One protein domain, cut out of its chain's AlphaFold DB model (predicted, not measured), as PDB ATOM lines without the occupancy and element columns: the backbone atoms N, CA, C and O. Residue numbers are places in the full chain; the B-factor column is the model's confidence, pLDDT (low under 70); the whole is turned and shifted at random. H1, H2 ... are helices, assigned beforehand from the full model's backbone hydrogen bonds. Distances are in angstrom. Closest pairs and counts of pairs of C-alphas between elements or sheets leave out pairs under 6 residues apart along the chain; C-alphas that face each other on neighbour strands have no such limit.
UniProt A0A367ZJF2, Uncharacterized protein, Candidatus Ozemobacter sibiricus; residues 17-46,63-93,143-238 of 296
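Overview. This is residues 17 to 46, 63 to 93 and 143 to 238 of the 296 residues of an uncharacterized protein of Candidatus Ozemobacter sibiricus (UniProt A0A367ZJF2). Two long helices, H1 and H2, run side by side in opposite directions but shifted along each other, and residues 37 to 46 of H1 stick out at one end. H4 lies alongside H2 and H6 crosses it, H5 crosses H1 near Phe 20, and H7 and H8 gather toward the last residues of H2, where the loop 210 to 218 sticks out. The printed part has 157 residues with eight named helices, H1 to H8 in order, and no named strand: all helix, the packing part aligned, part crossed. It is loose, radius of gyration of the C-alphas 19.7 A, spanning 78 by 34 by 24 A.

Along the chain. H1, residues 19 to 46, begins at C-alpha 19 (14.037, -9.547, -47.070) and is 40.5 A long. H2, residues 63 to 91, is 40.6 A. H3 is residues 143 to 146, H4 149 to 158, H5 162 to 178 at 24.5 A, H6 183 to 194, H7 198 to 209. H8, residues 219 to 235, is 24.1 A and ends at C-alpha 235 (23.545, -27.199, -42.688).

Arrangement. H2 is the hub. It touches H1, opposite ways at a shallow tilt of 2 degrees, closest C-alphas Leu 32 and Glu 63, 6.9 A. With residues 76 to 87 alone it touches H4, Tyr 76 to Ala 156, 6.0 A between C-alphas. H6 is about perpendicular to H2, 88 degrees, closest C-alphas Tyr 84 and Leu 188, 7.3 A. H5 and H6, a hairpin, only just touch, with 3 pairs of C-alphas within 8 A. H3 touches H7, closest C-alphas Pro 143 and Leu 208, 5.7 A. Every O i to N i+4 pair is within hydrogen-bond range in the helices but H3, too short for one.

Size, cuts and confidence. C-alphas 46 and 63 are 19.5 A apart across one cut, 93 and 143 17.1 A across the other. Of the links printed whole, none is long. Mean pLDDT of the printed part is 70.2; 56 residues are under 70, among them residues 195 to 238.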
ATOM      1  N   HIS A  17      10.520  -8.041 -40.807       57.41
ATOM      2  CA  HIS A  17      10.099  -8.237 -42.187       57.41
ATOM      3  C   HIS A  17      11.261  -8.919 -42.908       57.41
ATOM      4  O   HIS A  17      12.337  -8.345 -43.073       57.41
ATOM      5  N   THR A  18      11.089 -10.191 -43.272       68.38
ATOM      6  CA  THR A  18      12.135 -10.914 -43.998       68.38
ATOM      7  C   THR A  18      12.443 -10.182 -45.310       68.38
ATOM      8  O   THR A  18      11.521  -9.660 -45.944       68.38
ATOM      9  N   PRO A  19      13.702 -10.162 -45.783       78.25
ATOM     10  CA  PRO A  19      14.037  -9.547 -47.070       78.25
ATOM     11  C   PRO A  19      13.183 -10.084 -48.229       78.25
ATOM     12  O   PRO A  19      12.897  -9.362 -49.179       78.25
ATOM     13  N   PHE A  20      12.711 -11.329 -48.104       82.12
ATOM     14  CA  PHE A  20      11.722 -11.926 -48.991       82.12
ATOM     15  C   PHE A  20      10.379 -11.186 -48.994       82.12
ATOM     16  O   PHE A  20       9.889 -10.858 -50.065       82.12
ATOM     17  N   THR A  21       9.796 -10.875 -47.831       82.12
ATOM     18  CA  THR A  21       8.525 -10.120 -47.763       82.12
ATOM     19  C   THR A  21       8.632  -8.732 -48.392       82.12
ATOM     20  O   THR A  21       7.719  -8.307 -49.096       82.12
ATOM     21  N   ILE A  22       9.765  -8.050 -48.203       83.69
ATOM     22  CA  ILE A  22      10.025  -6.738 -48.813       83.69
ATOM     23  C   ILE A  22      10.164  -6.878 -50.332       83.69
ATOM     24  O   ILE A  22       9.590  -6.099 -51.091       83.69
ATOM     25  N   TRP A  23      10.903  -7.890 -50.789       87.44
ATOM     26  CA  TRP A  23      11.034  -8.195 -52.211       87.44
ATOM     27  C   TRP A  23       9.684  -8.540 -52.843       87.44
ATOM     28  O   TRP A  23       9.367  -8.013 -53.906       87.44
ATOM     29  N   LEU A  24       8.869  -9.362 -52.184       86.50
ATOM     30  CA  LEU A  24       7.540  -9.736 -52.655       86.50
ATOM     31  C   LEU A  24       6.675  -8.484 -52.844       86.50
ATOM     32  O   LEU A  24       6.187  -8.235 -53.939       86.50
ATOM     33  N   LEU A  25       6.591  -7.626 -51.824       85.06
ATOM     34  CA  LEU A  25       5.813  -6.385 -51.871       85.06
ATOM     35  C   LEU A  25       6.288  -5.427 -52.981       85.06
ATOM     36  O   LEU A  25       5.478  -4.818 -53.684       85.06
ATOM     37  N   ASN A  26       7.600  -5.335 -53.204       86.44
ATOM     38  CA  ASN A  26       8.163  -4.512 -54.274       86.44
ATOM     39  C   ASN A  26       7.877  -5.068 -55.676       86.44
ATOM     40  O   ASN A  26       7.621  -4.295 -56.595       86.44
ATOM     41  N   ASN A  27       7.912  -6.387 -55.876       84.62
ATOM     42  CA  ASN A  27       7.583  -6.959 -57.184       84.62
ATOM     43  C   ASN A  27       6.084  -6.899 -57.458       84.62
ATOM     44  O   ASN A  27       5.675  -6.551 -58.561       84.62
ATOM     45  N   GLU A  28       5.261  -7.176 -56.454       83.12
ATOM     46  CA  GLU A  28       3.813  -7.164 -56.613       83.12
ATOM     47  C   GLU A  28       3.258  -5.753 -56.846       83.12
ATOM     48  O   GLU A  28       2.362  -5.577 -57.671       83.12
ATOM     49  N   SER A  29       3.836  -4.726 -56.215       82.69
ATOM     50  CA  SER A  29       3.486  -3.329 -56.518       82.69
ATOM     51  C   SER A  29       3.832  -2.934 -57.959       82.69
ATOM     52  O   SER A  29       3.023  -2.279 -58.611       82.69
ATOM     53  N   ARG A  30       4.969  -3.400 -58.497       84.25
ATOM     54  CA  ARG A  30       5.336  -3.191 -59.911       84.25
ATOM     55  C   ARG A  30       4.387  -3.898 -60.874       84.25
ATOM     56  O   ARG A  30       4.028  -3.326 -61.897       84.25
ATOM     57  N   VAL A  31       3.963  -5.121 -60.555       84.31
ATOM     58  CA  VAL A  31       2.984  -5.859 -61.373       84.31
ATOM     59  C   VAL A  31       1.643  -5.126 -61.397       84.31
ATOM     60  O   VAL A  31       1.042  -4.982 -62.458       84.31
ATOM     61  N   LEU A  32       1.184  -4.610 -60.255       82.88
ATOM     62  CA  LEU A  32      -0.044  -3.814 -60.194       82.88
ATOM     63  C   LEU A  32       0.071  -2.494 -60.962       82.88
ATOM     64  O   LEU A  32      -0.892  -2.084 -61.604       82.88
ATOM     65  N   GLU A  33       1.231  -1.841 -60.917       84.44
ATOM     66  CA  GLU A  33       1.490  -0.633 -61.701       84.44
ATOM     67  C   GLU A  33       1.436  -0.919 -63.207       84.44
ATOM     68  O   GLU A  33       0.752  -0.197 -63.931       84.44
ATOM     69  N   LEU A  34       2.061  -2.014 -63.655       85.62
ATOM     70  CA  LEU A  34       2.016  -2.477 -65.045       85.62
ATOM     71  C   LEU A  34       0.584  -2.782 -65.505       85.62
ATOM     72  O   LEU A  34       0.145  -2.289 -66.542       85.62
ATOM     73  N   LEU A  35      -0.184  -3.515 -64.695       82.50
ATOM     74  CA  LEU A  35      -1.591  -3.802 -64.988       82.50
ATOM     75  C   LEU A  35      -2.429  -2.517 -65.071       82.50
ATOM     76  O   LEU A  35      -3.277  -2.377 -65.953       82.50
ATOM     77  N   ALA A  36      -2.166  -1.544 -64.194       82.31
ATOM     78  CA  ALA A  36      -2.842  -0.254 -64.227       82.31
ATOM     79  C   ALA A  36      -2.471   0.569 -65.473       82.31
ATOM     80  O   ALA A  36      -3.333   1.260 -66.027       82.31
ATOM     81  N   THR A  37      -1.216   0.511 -65.934       85.62
ATOM     82  CA  THR A  37      -0.802   1.156 -67.189       85.62
ATOM     83  C   THR A  37      -1.413   0.480 -68.409       85.62
ATOM     84  O   THR A  37      -1.952   1.183 -69.263       85.62
ATOM     85  N   ASP A  38      -1.437  -0.853 -68.459       82.50
ATOM     86  CA  ASP A  38      -2.042  -1.611 -69.559       82.50
ATOM     87  C   ASP A  38      -3.537  -1.331 -69.661       82.50
ATOM     88  O   ASP A  38      -4.070  -1.098 -70.746       82.50
ATOM     89  N   ARG A  39      -4.216  -1.240 -68.516       77.94
ATOM     90  CA  ARG A  39      -5.619  -0.838 -68.460       77.94
ATOM     91  C   ARG A  39      -5.844   0.547 -69.059       77.94
ATOM     92  O   ARG A  39      -6.765   0.723 -69.851       77.94
ATOM     93  N   ARG A  40      -5.005   1.527 -68.709       79.94
ATOM     94  CA  ARG A  40      -5.091   2.879 -69.283       79.94
ATOM     95  C   ARG A  40      -4.853   2.860 -70.790       79.94
ATOM     96  O   ARG A  40      -5.575   3.541 -71.514       79.94
ATOM     97  N   LEU A  41      -3.894   2.069 -71.271       80.25
ATOM     98  CA  LEU A  41      -3.629   1.915 -72.701       80.25
ATOM     99  C   LEU A  41      -4.831   1.307 -73.428       80.25
ATOM    100  O   LEU A  41      -5.306   1.887 -74.402       80.25
ATOM    101  N   LEU A  42      -5.394   0.214 -72.914       75.56
ATOM    102  CA  LEU A  42      -6.603  -0.401 -73.466       75.56
ATOM    103  C   LEU A  42      -7.803   0.553 -73.432       75.56
ATOM    104  O   LEU A  42      -8.581   0.597 -74.385       75.56
ATOM    105  N   ASP A  43      -7.937   1.358 -72.378       73.25
ATOM    106  CA  ASP A  43      -8.950   2.410 -72.299       73.25
ATOM    107  C   ASP A  43      -8.779   3.426 -73.432       73.25
ATOM    108  O   ASP A  43      -9.724   3.647 -74.192       73.25
ATOM    109  N   THR A  44      -7.568   3.949 -73.631       76.12
ATOM    110  CA  THR A  44      -7.284   4.894 -74.722       76.12
ATOM    111  C   THR A  44      -7.452   4.282 -76.118       76.12
ATOM    112  O   THR A  44      -8.014   4.929 -76.998       76.12
ATOM    113  N   MET A  45      -7.051   3.023 -76.326       69.81
ATOM    114  CA  MET A  45      -7.185   2.331 -77.614       69.81
ATOM    115  C   MET A  45      -8.642   1.989 -77.936       69.81
ATOM    116  O   MET A  45      -9.075   2.117 -79.078       69.81
ATOM    117  N   SER A  46      -9.434   1.613 -76.931       65.44
ATOM    118  CA  SER A  46     -10.858   1.322 -77.123       65.44
ATOM    119  C   SER A  46     -11.696   2.567 -77.436       65.44
ATOM    120  O   SER A  46     -12.726   2.454 -78.096       65.44
ATOM    121  N   GLU A  63      -6.810  -7.811 -61.119       74.38
ATOM    122  CA  GLU A  63      -6.209  -6.960 -60.083       74.38
ATOM    123  C   GLU A  63      -6.764  -7.277 -58.684       74.38
ATOM    124  O   GLU A  63      -6.014  -7.503 -57.740       74.38
ATOM    125  N   ASN A  64      -8.089  -7.385 -58.547       78.62
ATOM    126  CA  ASN A  64      -8.731  -7.673 -57.261       78.62
ATOM    127  C   ASN A  64      -8.497  -9.111 -56.795       78.62
ATOM    128  O   ASN A  64      -8.597  -9.395 -55.599       78.62
ATOM    129  N   ARG A  65      -8.284 -10.043 -57.729       80.56
ATOM    130  CA  ARG A  65      -7.946 -11.432 -57.406       80.56
ATOM    131  C   ARG A  65      -6.490 -11.522 -56.957       80.56
ATOM    132  O   ARG A  65      -6.227 -12.128 -55.924       80.56
ATOM    133  N   PHE A  66      -5.593 -10.860 -57.682       82.50
ATOM    134  CA  PHE A  66      -4.179 -10.738 -57.352       82.50
ATOM    135  C   PHE A  66      -3.980 -10.070 -55.986       82.50
ATOM    136  O   PHE A  66      -3.342 -10.643 -55.114       82.50
ATOM    137  N   TRP A  67      -4.643  -8.938 -55.738       81.69
ATOM    138  CA  TRP A  67      -4.569  -8.234 -54.456       81.69
ATOM    139  C   TRP A  67      -5.068  -9.076 -53.278       81.69
ATOM    140  O   TRP A  67      -4.466  -9.093 -52.207       81.69
ATOM    141  N   ARG A  68      -6.156  -9.833 -53.470       84.81
ATOM    142  CA  ARG A  68      -6.646 -10.763 -52.441       84.81
ATOM    143  C   ARG A  68      -5.635 -11.865 -52.137       84.81
ATOM    144  O   ARG A  68      -5.471 -12.218 -50.973       84.81
ATOM    145  N   LEU A  69      -4.975 -12.398 -53.159       85.25
ATOM    146  CA  LEU A  69      -3.931 -13.406 -53.004       85.25
ATOM    147  C   LEU A  69      -2.698 -12.822 -52.292       85.25
ATOM    148  O   LEU A  69      -2.202 -13.439 -51.353       85.25
ATOM    149  N   HIS A  70      -2.298 -11.593 -52.628       83.50
ATOM    150  CA  HIS A  70      -1.224 -10.873 -51.942       83.50
ATOM    151  C   HIS A  70      -1.483 -10.721 -50.441       83.50
ATOM    152  O   HIS A  70      -0.652 -11.081 -49.608       83.50
ATOM    153  N   LEU A  71      -2.674 -10.233 -50.076       83.56
ATOM    154  CA  LEU A  71      -3.049 -10.041 -48.674       83.56
ATOM    155  C   LEU A  71      -3.036 -11.358 -47.893       83.56
ATOM    156  O   LEU A  71      -2.624 -11.380 -46.732       83.56
ATOM    157  N   LYS A  72      -3.438 -12.469 -48.525       85.88
ATOM    158  CA  LYS A  72      -3.332 -13.802 -47.918       85.88
ATOM    159  C   LYS A  72      -1.878 -14.209 -47.689       85.88
ATOM    160  O   LYS A  72      -1.569 -14.725 -46.619       85.88
ATOM    161  N   PHE A  73      -0.995 -13.983 -48.662       86.12
ATOM    162  CA  PHE A  73       0.428 -14.294 -48.525       86.12
ATOM    163  C   PHE A  73       1.098 -13.463 -47.446       86.12
ATOM    164  O   PHE A  73       1.811 -14.027 -46.621       86.12
ATOM    165  N   LEU A  74       0.825 -12.161 -47.387       82.75
ATOM    166  CA  LEU A  74       1.340 -11.313 -46.318       82.75
ATOM    167  C   LEU A  74       0.875 -11.805 -44.948       82.75
ATOM    168  O   LEU A  74       1.716 -12.032 -44.085       82.75
ATOM    169  N   ALA A  75      -0.426 -12.056 -44.774       83.12
ATOM    170  CA  ALA A  75      -0.970 -12.560 -43.515       83.12
ATOM    171  C   ALA A  75      -0.382 -13.927 -43.117       83.12
ATOM    172  O   ALA A  75      -0.187 -14.212 -41.938       83.12
ATOM    173  N   TYR A  76      -0.094 -14.788 -44.094       84.75
ATOM    174  CA  TYR A  76       0.561 -16.067 -43.847       84.75
ATOM    175  C   TYR A  76       2.029 -15.903 -43.449       84.75
ATOM    176  O   TYR A  76       2.469 -16.514 -42.480       84.75
ATOM    177  N   LEU A  77       2.784 -15.072 -44.169       82.75
ATOM    178  CA  LEU A  77       4.207 -14.856 -43.915       82.75
ATOM    179  C   LEU A  77       4.447 -14.157 -42.577       82.75
ATOM    180  O   LEU A  77       5.418 -14.489 -41.900       82.75
ATOM    181  N   THR A  78       3.570 -13.237 -42.167       83.25
ATOM    182  CA  THR A  78       3.639 -12.620 -40.834       83.25
ATOM    183  C   THR A  78       3.438 -13.663 -39.744       83.25
ATOM    184  O   THR A  78       4.266 -13.771 -38.846       83.25
ATOM    185  N   GLU A  79       2.409 -14.503 -39.868       80.56
ATOM    186  CA  GLU A  79       2.134 -15.576 -38.907       80.56
ATOM    187  C   GLU A  79       3.262 -16.618 -38.865       80.56
ATOM    188  O   GLU A  79       3.716 -17.001 -37.790       80.56
ATOM    189  N   ALA A  80       3.768 -17.052 -40.021       79.31
ATOM    190  CA  ALA A  80       4.868 -18.010 -40.102       79.31
ATOM    191  C   ALA A  80       6.158 -17.461 -39.479       79.31
ATOM    192  O   ALA A  80       6.884 -18.187 -38.802       79.31
ATOM    193  N   ASN A  81       6.437 -16.174 -39.677       80.56
ATOM    194  CA  ASN A  81       7.608 -15.521 -39.117       80.56
ATOM    195  C   ASN A  81       7.483 -15.284 -37.606       80.56
ATOM    196  O   ASN A  81       8.460 -15.456 -36.882       80.56
ATOM    197  N   GLU A  82       6.289 -14.955 -37.108       78.75
ATOM    198  CA  GLU A  82       6.022 -14.910 -35.669       78.75
ATOM    199  C   GLU A  82       6.237 -16.284 -35.033       78.75
ATOM    200  O   GLU A  82       6.966 -16.394 -34.050       78.75
ATOM    201  N   VAL A  83       5.690 -17.344 -35.635       78.00
ATOM    202  CA  VAL A  83       5.897 -18.719 -35.165       78.00
ATOM    203  C   VAL A  83       7.380 -19.096 -35.210       78.00
ATOM    204  O   VAL A  83       7.874 -19.686 -34.257       78.00
ATOM    205  N   TYR A  84       8.115 -18.716 -36.257       75.19
ATOM    206  CA  TYR A  84       9.559 -18.947 -36.349       75.19
ATOM    207  C   TYR A  84      10.349 -18.177 -35.275       75.19
ATOM    208  O   TYR A  84      11.262 -18.732 -34.660       75.19
ATOM    209  N   ARG A  85       9.992 -16.913 -35.006       76.50
ATOM    210  CA  ARG A  85      10.614 -16.094 -33.953       76.50
ATOM    211  C   ARG A  85      10.403 -16.727 -32.584       76.50
ATOM    212  O   ARG A  85      11.370 -16.899 -31.846       76.50
ATOM    213  N   LEU A  86       9.162 -17.102 -32.284       74.06
ATOM    214  CA  LEU A  86       8.804 -17.796 -31.053       74.06
ATOM    215  C   LEU A  86       9.556 -19.119 -30.956       74.06
ATOM    216  O   LEU A  86      10.225 -19.373 -29.958       74.06
ATOM    217  N   ALA A  87       9.551 -19.912 -32.028       70.88
ATOM    218  CA  ALA A  87      10.231 -21.194 -32.055       70.88
ATOM    219  C   ALA A  87      11.732 -21.059 -31.763       70.88
ATOM    220  O   ALA A  87      12.294 -21.851 -31.015       70.88
ATOM    221  N   ARG A  88      12.376 -20.010 -32.282       71.19
ATOM    222  CA  ARG A  88      13.783 -19.705 -32.006       71.19
ATOM    223  C   ARG A  88      14.022 -19.212 -30.576       71.19
ATOM    224  O   ARG A  88      15.043 -19.558 -29.990       71.19
ATOM    225  N   GLN A  89      13.115 -18.411 -30.021       70.81
ATOM    226  CA  GLN A  89      13.212 -17.923 -28.642       70.81
ATOM    227  C   GLN A  89      13.100 -19.076 -27.640       70.81
ATOM    228  O   GLN A  89      13.977 -19.225 -26.791       70.81
ATOM    229  N   PHE A  90      12.107 -19.955 -27.797       67.38
ATOM    230  CA  PHE A  90      12.019 -21.194 -27.015       67.38
ATOM    231  C   PHE A  90      13.190 -22.138 -27.325       67.38
ATOM    232  O   PHE A  90      13.747 -22.756 -26.422       67.38
ATOM    233  N   GLY A  91      13.624 -22.142 -28.588       61.78
ATOM    234  CA  GLY A  91      14.771 -22.863 -29.134       61.78
ATOM    235  C   GLY A  91      16.116 -22.600 -28.449       61.78
ATOM    236  O   GLY A  91      17.028 -23.416 -28.503       61.78
ATOM    237  N   SER A  92      16.255 -21.434 -27.824       65.06
ATOM    238  CA  SER A  92      17.495 -21.014 -27.167       65.06
ATOM    239  C   SER A  92      17.619 -21.508 -25.723       65.06
ATOM    240  O   SER A  92      18.707 -21.469 -25.154       65.06
ATOM    241  N   GLY A  93      16.513 -21.925 -25.093       60.25
ATOM    242  CA  GLY A  93      16.467 -22.269 -23.666       60.25
ATOM    243  C   GLY A  93      16.692 -21.096 -22.704       60.25
ATOM    244  O   GLY A  93      16.470 -21.249 -21.504       60.25
ATOM    245  N   PRO A 143      -0.452 -17.387 -23.440       66.81
ATOM    246  CA  PRO A 143      -0.296 -18.808 -23.129       66.81
ATOM    247  C   PRO A 143      -1.387 -19.682 -23.759       66.81
ATOM    248  O   PRO A 143      -1.165 -20.869 -23.978       66.81
ATOM    249  N   SER A 144      -2.553 -19.120 -24.090       69.75
ATOM    250  CA  SER A 144      -3.637 -19.861 -24.747       69.75
ATOM    251  C   SER A 144      -3.443 -19.988 -26.264       69.75
ATOM    252  O   SER A 144      -3.827 -20.993 -26.868       69.75
ATOM    253  N   ARG A 145      -2.819 -18.983 -26.889       66.31
ATOM    254  CA  ARG A 145      -2.583 -18.913 -28.338       66.31
ATOM    255  C   ARG A 145      -1.273 -19.582 -28.744       66.31
ATOM    256  O   ARG A 145      -1.228 -20.221 -29.796       66.31
ATOM    257  N   ASP A 146      -0.235 -19.432 -27.924       70.75
ATOM    258  CA  ASP A 146       1.148 -19.772 -28.271       70.75
ATOM    259  C   ASP A 146       1.606 -21.129 -27.715       70.75
ATOM    260  O   ASP A 146       2.678 -21.606 -28.083       70.75
ATOM    261  N   ALA A 147       0.777 -21.804 -26.908       65.50
ATOM    262  CA  ALA A 147       1.041 -23.174 -26.457       65.50
ATOM    263  C   ALA A 147       1.057 -24.198 -27.607       65.50
ATOM    264  O   ALA A 147       1.782 -25.186 -27.535       65.50
ATOM    265  N   ASP A 148       0.299 -23.961 -28.684       70.56
ATOM    266  CA  ASP A 148       0.238 -24.848 -29.851       70.56
ATOM    267  C   ASP A 148       0.753 -24.150 -31.121       70.56
ATOM    268  O   ASP A 148      -0.003 -23.782 -32.028       70.56
ATOM    269  N   LEU A 149       2.076 -23.960 -31.180       70.19
ATOM    270  CA  LEU A 149       2.768 -23.366 -32.331       70.19
ATOM    271  C   LEU A 149       2.564 -24.178 -33.620       70.19
ATOM    272  O   LEU A 149       2.378 -23.595 -34.691       70.19
ATOM    273  N   ALA A 150       2.547 -25.515 -33.538       72.44
ATOM    274  CA  ALA A 150       2.328 -26.365 -34.709       72.44
ATOM    275  C   ALA A 150       0.880 -26.300 -35.197       72.44
ATOM    276  O   ALA A 150       0.642 -26.187 -36.400       72.44
ATOM    277  N   GLY A 151      -0.106 -26.312 -34.302       76.62
ATOM    278  CA  GLY A 151      -1.500 -26.100 -34.671       76.62
ATOM    279  C   GLY A 151      -1.756 -24.691 -35.191       76.62
ATOM    280  O   GLY A 151      -2.578 -24.511 -36.089       76.62
ATOM    281  N   ARG A 152      -1.045 -23.672 -34.697       78.00
ATOM    282  CA  ARG A 152      -1.094 -22.304 -35.239       78.00
ATOM    283  C   ARG A 152      -0.531 -22.244 -36.663       78.00
ATOM    284  O   ARG A 152      -1.223 -21.746 -37.554       78.00
ATOM    285  N   LEU A 153       0.638 -22.838 -36.910       79.31
ATOM    286  CA  LEU A 153       1.224 -22.927 -38.251       79.31
ATOM    287  C   LEU A 153       0.330 -23.727 -39.206       79.31
ATOM    288  O   LEU A 153       0.080 -23.288 -40.326       79.31
ATOM    289  N   ASN A 154      -0.221 -24.859 -38.764       79.75
ATOM    290  CA  ASN A 154      -1.129 -25.679 -39.567       79.75
ATOM    291  C   ASN A 154      -2.440 -24.950 -39.884       79.75
ATOM    292  O   ASN A 154      -2.917 -25.012 -41.015       79.75
ATOM    293  N   ARG A 155      -3.011 -24.212 -38.925       82.56
ATOM    294  CA  ARG A 155      -4.188 -23.361 -39.161       82.56
ATOM    295  C   ARG A 155      -3.887 -22.248 -40.159       82.56
ATOM    296  O   ARG A 155      -4.706 -22.015 -41.041       82.56
ATOM    297  N   ALA A 156      -2.729 -21.594 -40.060       77.94
ATOM    298  CA  ALA A 156      -2.304 -20.579 -41.023       77.94
ATOM    299  C   ALA A 156      -2.087 -21.183 -42.420       77.94
ATOM    300  O   ALA A 156      -2.552 -20.641 -43.416       77.94
ATOM    301  N   THR A 157      -1.469 -22.358 -42.480       81.69
ATOM    302  CA  THR A 157      -1.162 -23.087 -43.714       81.69
ATOM    303  C   THR A 157      -2.421 -23.626 -44.406       81.69
ATOM    304  O   THR A 157      -2.490 -23.646 -45.631       81.69
ATOM    305  N   ARG A 158      -3.459 -24.003 -43.647       81.25
ATOM    306  CA  ARG A 158      -4.777 -24.399 -44.182       81.25
ATOM    307  C   ARG A 158      -5.566 -23.243 -44.803       81.25
ATOM    308  O   ARG A 158      -6.499 -23.506 -45.551       81.25
ATOM    309  N   LYS A 159      -5.226 -21.981 -44.507       82.31
ATOM    310  CA  LYS A 159      -5.865 -20.817 -45.152       82.31
ATOM    311  C   LYS A 159      -5.432 -20.648 -46.613       82.31
ATOM    312  O   LYS A 159      -6.129 -19.959 -47.356       82.31
ATOM    313  N   LEU A 160      -4.305 -21.249 -47.004       81.94
ATOM    314  CA  LEU A 160      -3.805 -21.252 -48.376       81.94
ATOM    315  C   LEU A 160      -4.295 -22.501 -49.107       81.94
ATOM    316  O   LEU A 160      -4.180 -23.618 -48.593       81.94
ATOM    317  N   THR A 161      -4.792 -22.316 -50.329       86.69
ATOM    318  CA  THR A 161      -5.081 -23.441 -51.226       86.69
ATOM    319  C   THR A 161      -3.784 -24.111 -51.690       86.69
ATOM    320  O   THR A 161      -2.700 -23.530 -51.618       86.69
ATOM    321  N   ASP A 162      -3.874 -25.348 -52.185       83.31
ATOM    322  CA  ASP A 162      -2.687 -26.070 -52.665       83.31
ATOM    323  C   ASP A 162      -2.008 -25.344 -53.844       83.31
ATOM    324  O   ASP A 162      -0.787 -25.227 -53.910       83.31
ATOM    325  N   THR A 163      -2.804 -24.734 -54.726       86.31
ATOM    326  CA  THR A 163      -2.301 -23.901 -55.828       86.31
ATOM    327  C   THR A 163      -1.589 -22.640 -55.332       86.31
ATOM    328  O   THR A 163      -0.500 -22.323 -55.806       86.31
ATOM    329  N   GLU A 164      -2.160 -21.949 -54.342       86.38
ATOM    330  CA  GLU A 164      -1.558 -20.774 -53.699       86.38
ATOM    331  C   GLU A 164      -0.227 -21.137 -53.015       86.38
ATOM    332  O   GLU A 164       0.736 -20.375 -53.081       86.38
ATOM    333  N   ARG A 165      -0.132 -22.327 -52.413       83.50
ATOM    334  CA  ARG A 165       1.093 -22.817 -51.769       83.50
ATOM    335  C   ARG A 165       2.208 -23.116 -52.761       83.50
ATOM    336  O   ARG A 165       3.345 -22.715 -52.528       83.50
ATOM    337  N   ARG A 166       1.894 -23.795 -53.869       86.12
ATOM    338  CA  ARG A 166       2.862 -24.043 -54.950       86.12
ATOM    339  C   ARG A 166       3.395 -22.725 -55.508       86.12
ATOM    340  O   ARG A 166       4.597 -22.573 -55.687       86.12
ATOM    341  N   LEU A 167       2.513 -21.745 -55.687       87.12
ATOM    342  CA  LEU A 167       2.881 -20.417 -56.167       87.12
ATOM    343  C   LEU A 167       3.787 -19.673 -55.171       87.12
ATOM    344  O   LEU A 167       4.792 -19.089 -55.573       87.12
ATOM    345  N   LEU A 168       3.498 -19.757 -53.870       86.44
ATOM    346  CA  LEU A 168       4.367 -19.205 -52.830       86.44
ATOM    347  C   LEU A 168       5.746 -19.888 -52.806       86.44
ATOM    348  O   LEU A 168       6.765 -19.206 -52.695       86.44
ATOM    349  N   ASN A 169       5.799 -21.213 -52.962       86.69
ATOM    350  CA  ASN A 169       7.057 -21.957 -53.058       86.69
ATOM    351  C   ASN A 169       7.878 -21.541 -54.285       86.69
ATOM    352  O   ASN A 169       9.090 -21.367 -54.168       86.69
ATOM    353  N   ASN A 170       7.228 -21.299 -55.425       88.88
ATOM    354  CA  ASN A 170       7.891 -20.773 -56.617       88.88
ATOM    355  C   ASN A 170       8.464 -19.368 -56.373       88.88
ATOM    356  O   ASN A 170       9.585 -19.085 -56.790       88.88
ATOM    357  N   TYR A 171       7.756 -18.497 -55.642       88.31
ATOM    358  CA  TYR A 171       8.310 -17.198 -55.245       88.31
ATOM    359  C   TYR A 171       9.537 -17.335 -54.343       88.31
ATOM    360  O   TYR A 171      10.514 -16.610 -54.542       88.31
ATOM    361  N   PHE A 172       9.521 -18.264 -53.384       85.94
ATOM    362  CA  PHE A 172      10.701 -18.559 -52.570       85.94
ATOM    363  C   PHE A 172      11.867 -19.076 -53.419       85.94
ATOM    364  O   PHE A 172      12.986 -18.595 -53.245       85.94
ATOM    365  N   GLY A 173      11.609 -19.986 -54.363       84.25
ATOM    366  CA  GLY A 173      12.608 -20.486 -55.311       84.25
ATOM    367  C   GLY A 173      13.235 -19.361 -56.135       84.25
ATOM    368  O   GLY A 173      14.455 -19.203 -56.141       84.25
ATOM    369  N   ASN A 174      12.405 -18.500 -56.730       87.94
ATOM    370  CA  ASN A 174      12.854 -17.340 -57.505       87.94
ATOM    371  C   ASN A 174      13.674 -16.358 -56.659       87.94
ATOM    372  O   ASN A 174      14.716 -15.868 -57.094       87.94
ATOM    373  N   PHE A 175      13.240 -16.076 -55.430       86.31
ATOM    374  CA  PHE A 175      13.979 -15.191 -54.536       86.31
ATOM    375  C   PHE A 175      15.335 -15.776 -54.135       86.31
ATOM    376  O   PHE A 175      16.331 -15.056 -54.122       86.31
ATOM    377  N   LEU A 176      15.390 -17.067 -53.803       85.06
ATOM    378  CA  LEU A 176      16.633 -17.732 -53.415       85.06
ATOM    379  C   LEU A 176      17.597 -17.887 -54.596       85.06
ATOM    380  O   LEU A 176      18.806 -17.834 -54.378       85.06
ATOM    381  N   ALA A 177      17.081 -18.004 -55.823       85.62
ATOM    382  CA  ALA A 177      17.885 -17.956 -57.039       85.62
ATOM    383  C   ALA A 177      18.516 -16.567 -57.254       85.62
ATOM    384  O   ALA A 177      19.697 -16.470 -57.577       85.62
ATOM    385  N   LEU A 178      17.759 -15.488 -57.017       84.94
ATOM    386  CA  LEU A 178      18.256 -14.110 -57.129       84.94
ATOM    387  C   LEU A 178      19.192 -13.709 -55.976       84.94
ATOM    388  O   LEU A 178      20.138 -12.950 -56.179       84.94
ATOM    389  N   TYR A 179      18.937 -14.207 -54.763       83.19
ATOM    390  CA  TYR A 179      19.673 -13.856 -53.545       83.19
ATOM    391  C   TYR A 179      20.171 -15.106 -52.800       83.19
ATOM    392  O   TYR A 179      19.733 -15.386 -51.675       83.19
ATOM    393  N   PRO A 180      21.146 -15.843 -53.362       77.94
ATOM    394  CA  PRO A 180      21.624 -17.103 -52.789       77.94
ATOM    395  C   PRO A 180      22.383 -16.928 -51.467       77.94
ATOM    396  O   PRO A 180      22.565 -17.885 -50.715       77.94
ATOM    397  N   THR A 181      22.832 -15.719 -51.137       77.38
ATOM    398  CA  THR A 181      23.550 -15.423 -49.887       77.38
ATOM    399  C   THR A 181      22.616 -15.211 -48.694       77.38
ATOM    400  O   THR A 181      23.072 -15.163 -47.548       77.38
ATOM    401  N   ASN A 182      21.303 -15.112 -48.922       78.81
ATOM    402  CA  ASN A 182      20.350 -14.774 -47.879       78.81
ATOM    403  C   ASN A 182      20.024 -15.971 -46.966       78.81
ATOM    404  O   ASN A 182      19.139 -16.787 -47.235       78.81
ATOM    405  N   ARG A 183      20.733 -16.052 -45.834       74.88
ATOM    406  CA  ARG A 183      20.573 -17.132 -44.847       74.88
ATOM    407  C   ARG A 183      19.234 -17.094 -44.110       74.88
ATOM    408  O   ARG A 183      18.735 -18.150 -43.733       74.88
ATOM    409  N   THR A 184      18.648 -15.916 -43.883       72.94
ATOM    410  CA  THR A 184      17.404 -15.797 -43.102       72.94
ATOM    411  C   THR A 184      16.216 -16.360 -43.864       72.94
ATOM    412  O   THR A 184      15.449 -17.139 -43.306       72.94
ATOM    413  N   THR A 185      16.106 -16.040 -45.155       75.56
ATOM    414  CA  THR A 185      15.026 -16.570 -45.995       75.56
ATOM    415  C   THR A 185      15.196 -18.067 -46.230       75.56
ATOM    416  O   THR A 185      14.213 -18.796 -46.192       75.56
ATOM    417  N   ARG A 186      16.436 -18.551 -46.395       76.19
ATOM    418  CA  ARG A 186      16.710 -19.988 -46.538       76.19
ATOM    419  C   ARG A 186      16.266 -20.784 -45.311       76.19
ATOM    420  O   ARG A 186      15.622 -21.813 -45.462       76.19
ATOM    421  N   ARG A 187      16.561 -20.286 -44.107       76.44
ATOM    422  CA  ARG A 187      16.125 -20.923 -42.854       76.44
ATOM    423  C   ARG A 187      14.610 -20.912 -42.695       76.44
ATOM    424  O   ARG A 187      14.054 -21.912 -42.266       76.44
ATOM    425  N   LEU A 188      13.949 -19.809 -43.051       74.81
ATOM    426  CA  LEU A 188      12.488 -19.738 -43.021       74.81
ATOM    427  C   LEU A 188      11.867 -20.720 -44.023       74.81
ATOM    428  O   LEU A 188      10.914 -21.409 -43.686       74.81
ATOM    429  N   TYR A 189      12.423 -20.819 -45.228       77.06
ATOM    430  CA  TYR A 189      11.955 -21.761 -46.240       77.06
ATOM    431  C   TYR A 189      12.139 -23.220 -45.797       77.06
ATOM    432  O   TYR A 189      11.189 -23.994 -45.861       77.06
ATOM    433  N   ALA A 190      13.311 -23.568 -45.256       75.56
ATOM    434  CA  ALA A 190      13.555 -24.885 -44.671       75.56
ATOM    435  C   ALA A 190      12.565 -25.182 -43.532       75.56
ATOM    436  O   ALA A 190      11.939 -26.234 -43.524       75.56
ATOM    437  N   PHE A 191      12.333 -24.217 -42.639       75.69
ATOM    438  CA  PHE A 191      11.357 -24.333 -41.555       75.69
ATOM    439  C   PHE A 191       9.923 -24.573 -42.052       75.69
ATOM    440  O   PHE A 191       9.189 -25.367 -41.464       75.69
ATOM    441  N   LEU A 192       9.514 -23.921 -43.145       75.44
ATOM    442  CA  LEU A 192       8.204 -24.145 -43.758       75.44
ATOM    443  C   LEU A 192       8.067 -25.545 -44.372       75.44
ATOM    444  O   LEU A 192       6.959 -26.079 -44.401       75.44
ATOM    445  N   GLN A 193       9.164 -26.136 -44.850       76.31
ATOM    446  CA  GLN A 193       9.176 -27.488 -45.411       76.31
ATOM    447  C   GLN A 193       9.225 -28.574 -44.331       76.31
ATOM    448  O   GLN A 193       8.473 -29.542 -44.405       76.31
ATOM    449  N   THR A 194      10.089 -28.419 -43.326       74.12
ATOM    450  CA  THR A 194      10.296 -29.423 -42.270       74.12
ATOM    451  C   THR A 194       9.228 -29.356 -41.179       74.12
ATOM    452  O   THR A 194       8.971 -30.350 -40.501       74.12
ATOM    453  N   GLY A 195       8.590 -28.196 -41.003       66.06
ATOM    454  CA  GLY A 195       7.622 -27.954 -39.939       66.06
ATOM    455  C   GLY A 195       8.242 -27.981 -38.536       66.06
ATOM    456  O   GLY A 195       9.461 -27.992 -38.362       66.06
ATOM    457  N   LEU A 196       7.375 -27.974 -37.515       67.25
ATOM    458  CA  LEU A 196       7.764 -28.104 -36.105       67.25
ATOM    459  C   LEU A 196       7.607 -29.557 -35.641       67.25
ATOM    460  O   LEU A 196       6.548 -30.159 -35.825       67.25
ATOM    461  N   GLY A 197       8.637 -30.102 -34.988       67.44
ATOM    462  CA  GLY A 197       8.591 -31.440 -34.394       67.44
ATOM    463  C   GLY A 197       7.597 -31.540 -33.229       67.44
ATOM    464  O   GLY A 197       7.399 -30.589 -32.478       67.44
ATOM    465  N   LYS A 198       6.975 -32.708 -33.032       64.88
ATOM    466  CA  LYS A 198       5.972 -32.920 -31.963       64.88
ATOM    467  C   LYS A 198       6.540 -32.692 -30.553       64.88
ATOM    468  O   LYS A 198       5.863 -32.100 -29.718       64.88
ATOM    469  N   GLN A 199       7.793 -33.090 -30.324       61.84
ATOM    470  CA  GLN A 199       8.492 -32.905 -29.043       61.84
ATOM    471  C   GLN A 199       8.761 -31.428 -28.735       61.84
ATOM    472  O   GLN A 199       8.640 -30.993 -27.593       61.84
ATOM    473  N   PHE A 200       9.030 -30.629 -29.773       62.88
ATOM    474  CA  PHE A 200       9.189 -29.182 -29.652       62.88
ATOM    475  C   PHE A 200       7.919 -28.520 -29.121       62.88
ATOM    476  O   PHE A 200       7.951 -27.740 -28.176       62.88
ATOM    477  N   VAL A 201       6.781 -28.868 -29.720       63.84
ATOM    478  CA  VAL A 201       5.474 -28.318 -29.346       63.84
ATOM    479  C   VAL A 201       5.114 -28.723 -27.923       63.84
ATOM    480  O   VAL A 201       4.627 -27.897 -27.161       63.84
ATOM    481  N   GLN A 202       5.414 -29.965 -27.537       62.03
ATOM    482  CA  GLN A 202       5.197 -30.449 -26.179       62.03
ATOM    483  C   GLN A 202       6.085 -29.726 -25.151       62.03
ATOM    484  O   GLN A 202       5.609 -29.413 -24.061       62.03
ATOM    485  N   GLY A 203       7.333 -29.399 -25.503       58.66
ATOM    486  CA  GLY A 203       8.241 -28.602 -24.671       58.66
ATOM    487  C   GLY A 203       7.847 -27.124 -24.557       58.66
ATOM    488  O   GLY A 203       7.949 -26.532 -23.489       58.66
ATOM    489  N   VAL A 204       7.340 -26.511 -25.627       65.31
ATOM    490  CA  VAL A 204       6.817 -25.133 -25.570       65.31
ATOM    491  C   VAL A 204       5.522 -25.077 -24.766       65.31
ATOM    492  O   VAL A 204       5.360 -24.200 -23.917       65.31
ATOM    493  N   ALA A 205       4.628 -26.044 -24.978       63.44
ATOM    494  CA  ALA A 205       3.421 -26.185 -24.184       63.44
ATOM    495  C   ALA A 205       3.772 -26.372 -22.708       63.44
ATOM    496  O   ALA A 205       3.175 -25.702 -21.871       63.44
ATOM    497  N   SER A 206       4.765 -27.199 -22.366       60.91
ATOM    498  CA  SER A 206       5.184 -27.350 -20.974       60.91
ATOM    499  C   SER A 206       5.772 -26.053 -20.423       60.91
ATOM    500  O   SER A 206       5.338 -25.632 -19.370       60.91
ATOM    501  N   VAL A 207       6.633 -25.318 -21.127       63.72
ATOM    502  CA  VAL A 207       7.174 -24.041 -20.610       63.72
ATOM    503  C   VAL A 207       6.091 -22.970 -20.403       63.72
ATOM    504  O   VAL A 207       6.181 -22.178 -19.468       63.72
ATOM    505  N   LEU A 208       5.052 -22.947 -21.244       63.88
ATOM    506  CA  LEU A 208       3.965 -21.962 -21.164       63.88
ATOM    507  C   LEU A 208       2.820 -22.368 -20.221       63.88
ATOM    508  O   LEU A 208       2.098 -21.498 -19.738       63.88
ATOM    509  N   THR A 209       2.639 -23.667 -19.965       60.66
ATOM    510  CA  THR A 209       1.563 -24.202 -19.105       60.66
ATOM    511  C   THR A 209       2.060 -24.763 -17.771       60.66
ATOM    512  O   THR A 209       1.255 -24.969 -16.859       60.66
ATOM    513  N   ALA A 210       3.367 -24.984 -17.609       53.62
ATOM    514  CA  ALA A 210       3.946 -25.521 -16.386       53.62
ATOM    515  C   ALA A 210       3.975 -24.463 -15.283       53.62
ATOM    516  O   ALA A 210       4.916 -23.690 -15.120       53.62
ATOM    517  N   LYS A 211       2.965 -24.577 -14.419       44.88
ATOM    518  CA  LYS A 211       3.170 -24.824 -12.985       44.88
ATOM    519  C   LYS A 211       4.490 -25.593 -12.765       44.88
ATOM    520  O   LYS A 211       4.659 -26.622 -13.419       44.88
ATOM    521  N   PRO A 212       5.401 -25.145 -11.881       36.72
ATOM    522  CA  PRO A 212       6.757 -25.682 -11.793       36.72
ATOM    523  C   PRO A 212       6.709 -27.197 -11.588       36.72
ATOM    524  O   PRO A 212       6.258 -27.682 -10.548       36.72
ATOM    525  N   ALA A 213       7.128 -27.946 -12.607       35.41
ATOM    526  CA  ALA A 213       7.383 -29.364 -12.464       35.41
ATOM    527  C   ALA A 213       8.636 -29.495 -11.597       35.41
ATOM    528  O   ALA A 213       9.672 -28.898 -11.894       35.41
ATOM    529  N   GLY A 214       8.505 -30.218 -10.485       31.81
ATOM    530  CA  GLY A 214       9.627 -30.574  -9.629       31.81
ATOM    531  C   GLY A 214      10.760 -31.204 -10.439       31.81
ATOM    532  O   GLY A 214      10.520 -31.827 -11.471       31.81
ATOM    533  N   GLY A 215      11.984 -30.984  -9.957       36.50
ATOM    534  CA  GLY A 215      13.236 -31.264 -10.649       36.50
ATOM    535  C   GLY A 215      13.272 -32.574 -11.439       36.50
ATOM    536  O   GLY A 215      12.987 -33.649 -10.920       36.50
ATOM    537  N   GLY A 216      13.685 -32.447 -12.695       30.05
ATOM    538  CA  GLY A 216      14.062 -33.537 -13.581       30.05
ATOM    539  C   GLY A 216      14.950 -32.968 -14.683       30.05
ATOM    540  O   GLY A 216      14.525 -32.086 -15.427       30.05
ATOM    541  N   ASP A 217      16.188 -33.449 -14.746       39.00
ATOM    542  CA  ASP A 217      17.318 -32.999 -15.578       39.00
ATOM    543  C   ASP A 217      17.132 -33.188 -17.109       39.00
ATOM    544  O   ASP A 217      18.072 -33.052 -17.889       39.00
ATOM    545  N   ASP A 218      15.912 -33.447 -17.586       42.12
ATOM    546  CA  ASP A 218      15.637 -33.833 -18.980       42.12
ATOM    547  C   ASP A 218      15.454 -32.642 -19.939       42.12
ATOM    548  O   ASP A 218      15.362 -32.801 -21.160       42.12
ATOM    549  N   THR A 219      15.455 -31.413 -19.414       43.06
ATOM    550  CA  THR A 219      15.398 -30.197 -20.246       43.06
ATOM    551  C   THR A 219      16.656 -30.029 -21.103       43.06
ATOM    552  O   THR A 219      16.577 -29.463 -22.194       43.06
ATOM    553  N   GLY A 220      17.798 -30.580 -20.669       37.66
ATOM    554  CA  GLY A 220      19.066 -30.544 -21.403       37.66
ATOM    555  C   GLY A 220      19.073 -31.390 -22.682       37.66
ATOM    556  O   GLY A 220      19.638 -30.961 -23.688       37.66
ATOM    557  N   GLY A 221      18.401 -32.547 -22.680       36.84
ATOM    558  CA  GLY A 221      18.277 -33.416 -23.860       36.84
ATOM    559  C   GLY A 221      17.344 -32.830 -24.922       36.84
ATOM    560  O   GLY A 221      17.680 -32.800 -26.105       36.84
ATOM    561  N   LEU A 222      16.223 -32.249 -24.484       45.19
ATOM    562  CA  LEU A 222      15.273 -31.549 -25.356       45.19
ATOM    563  C   LEU A 222      15.869 -30.268 -25.966       45.19
ATOM    564  O   LEU A 222      15.556 -29.934 -27.105       45.19
ATOM    565  N   LEU A 223      16.762 -29.580 -25.242       40.38
ATOM    566  CA  LEU A 223      17.534 -28.428 -25.728       40.38
ATOM    567  C   LEU A 223      18.639 -28.810 -26.730       40.38
ATOM    568  O   LEU A 223      18.950 -28.028 -27.630       40.38
ATOM    569  N   ALA A 224      19.217 -30.006 -26.611       38.81
ATOM    570  CA  ALA A 224      20.220 -30.511 -27.546       38.81
ATOM    571  C   ALA A 224      19.601 -30.948 -28.891       38.81
ATOM    572  O   ALA A 224      20.154 -30.632 -29.945       38.81
ATOM    573  N   GLU A 225      18.417 -31.574 -28.882       43.16
ATOM    574  CA  GLU A 225      17.649 -31.860 -30.112       43.16
ATOM    575  C   GLU A 225      17.071 -30.589 -30.772       43.16
ATOM    576  O   GLU A 225      16.846 -30.522 -31.983       43.16
ATOM    577  N   LEU A 226      16.886 -29.531 -29.983       43.59
ATOM    578  CA  LEU A 226      16.549 -28.176 -30.434       43.59
ATOM    579  C   LEU A 226      17.648 -27.565 -31.304       43.59
ATOM    580  O   LEU A 226      17.385 -26.952 -32.340       43.59
ATOM    581  N   ALA A 227      18.896 -27.745 -30.871       42.81
ATOM    582  CA  ALA A 227      20.072 -27.315 -31.603       42.81
ATOM    583  C   ALA A 227      20.327 -28.203 -32.830       42.81
ATOM    584  O   ALA A 227      20.804 -27.685 -33.841       42.81
ATOM    585  N   SER A 228      19.975 -29.497 -32.784       41.75
ATOM    586  CA  SER A 228      20.106 -30.393 -33.940       41.75
ATOM    587  C   SER A 228      19.072 -30.082 -35.019       41.75
ATOM    588  O   SER A 228      19.461 -29.863 -36.154       41.75
ATOM    589  N   THR A 229      17.789 -29.911 -34.692       45.94
ATOM    590  CA  THR A 229      16.747 -29.583 -35.690       45.94
ATOM    591  C   THR A 229      16.908 -28.184 -36.295       45.94
ATOM    592  O   THR A 229      16.734 -27.999 -37.502       45.94
ATOM    593  N   ALA A 230      17.318 -27.189 -35.499       37.88
ATOM    594  CA  ALA A 230      17.678 -25.865 -36.014       37.88
ATOM    595  C   ALA A 230      19.031 -25.855 -36.757       37.88
ATOM    596  O   ALA A 230      19.245 -25.012 -37.633       37.88
ATOM    597  N   GLY A 231      19.938 -26.773 -36.404       34.28
ATOM    598  CA  GLY A 231      21.255 -26.959 -37.011       34.28
ATOM    599  C   GLY A 231      21.198 -27.689 -38.351       34.28
ATOM    600  O   GLY A 231      21.821 -27.245 -39.306       34.28
ATOM    601  N   GLU A 232      20.380 -28.727 -38.467       39.78
ATOM    602  CA  GLU A 232      20.210 -29.569 -39.654       39.78
ATOM    603  C   GLU A 232      19.442 -28.817 -40.755       39.78
ATOM    604  O   GLU A 232      19.847 -28.824 -41.917       39.78
ATOM    605  N   ALA A 233      18.460 -27.986 -40.375       38.78
ATOM    606  CA  ALA A 233      17.865 -26.976 -41.260       38.78
ATOM    607  C   ALA A 233      18.836 -25.828 -41.638       38.78
ATOM    608  O   ALA A 233      18.565 -25.059 -42.565       38.78
ATOM    609  N   ALA A 234      19.959 -25.676 -40.926       35.38
ATOM    610  CA  ALA A 234      20.991 -24.671 -41.194       35.38
ATOM    611  C   ALA A 234      22.220 -25.216 -41.951       35.38
ATOM    612  O   ALA A 234      22.984 -24.400 -42.475       35.38
ATOM    613  N   SER A 235      22.402 -26.540 -42.036       30.95
ATOM    614  CA  SER A 235      23.545 -27.199 -42.688       30.95
ATOM    615  C   SER A 235      23.180 -28.124 -43.850       30.95
ATOM    616  O   SER A 235      24.091 -28.541 -44.562       30.95
ATOM    617  N   ALA A 236      21.900 -28.422 -44.093       31.00
ATOM    618  CA  ALA A 236      21.505 -29.172 -45.280       31.00
ATOM    619  C   ALA A 236      21.773 -28.342 -46.556       31.00
ATOM    620  O   ALA A 236      21.213 -27.246 -46.707       31.00
ATOM    621  N   PRO A 237      22.614 -28.817 -47.496       31.52
ATOM    622  CA  PRO A 237      22.574 -28.302 -48.853       31.52
ATOM    623  C   PRO A 237      21.184 -28.629 -49.402       31.52
ATOM    624  O   PRO A 237      20.781 -29.788 -49.446       31.52
ATOM    625  N   VAL A 238      20.420 -27.599 -49.767       39.50
ATOM    626  CA  VAL A 238      19.207 -27.814 -50.558       39.50
ATOM    627  C   VAL A 238      19.683 -28.368 -51.890       39.50
ATOM    628  O   VAL A 238      20.390 -27.674 -52.624       39.50
TER     629      VAL A 238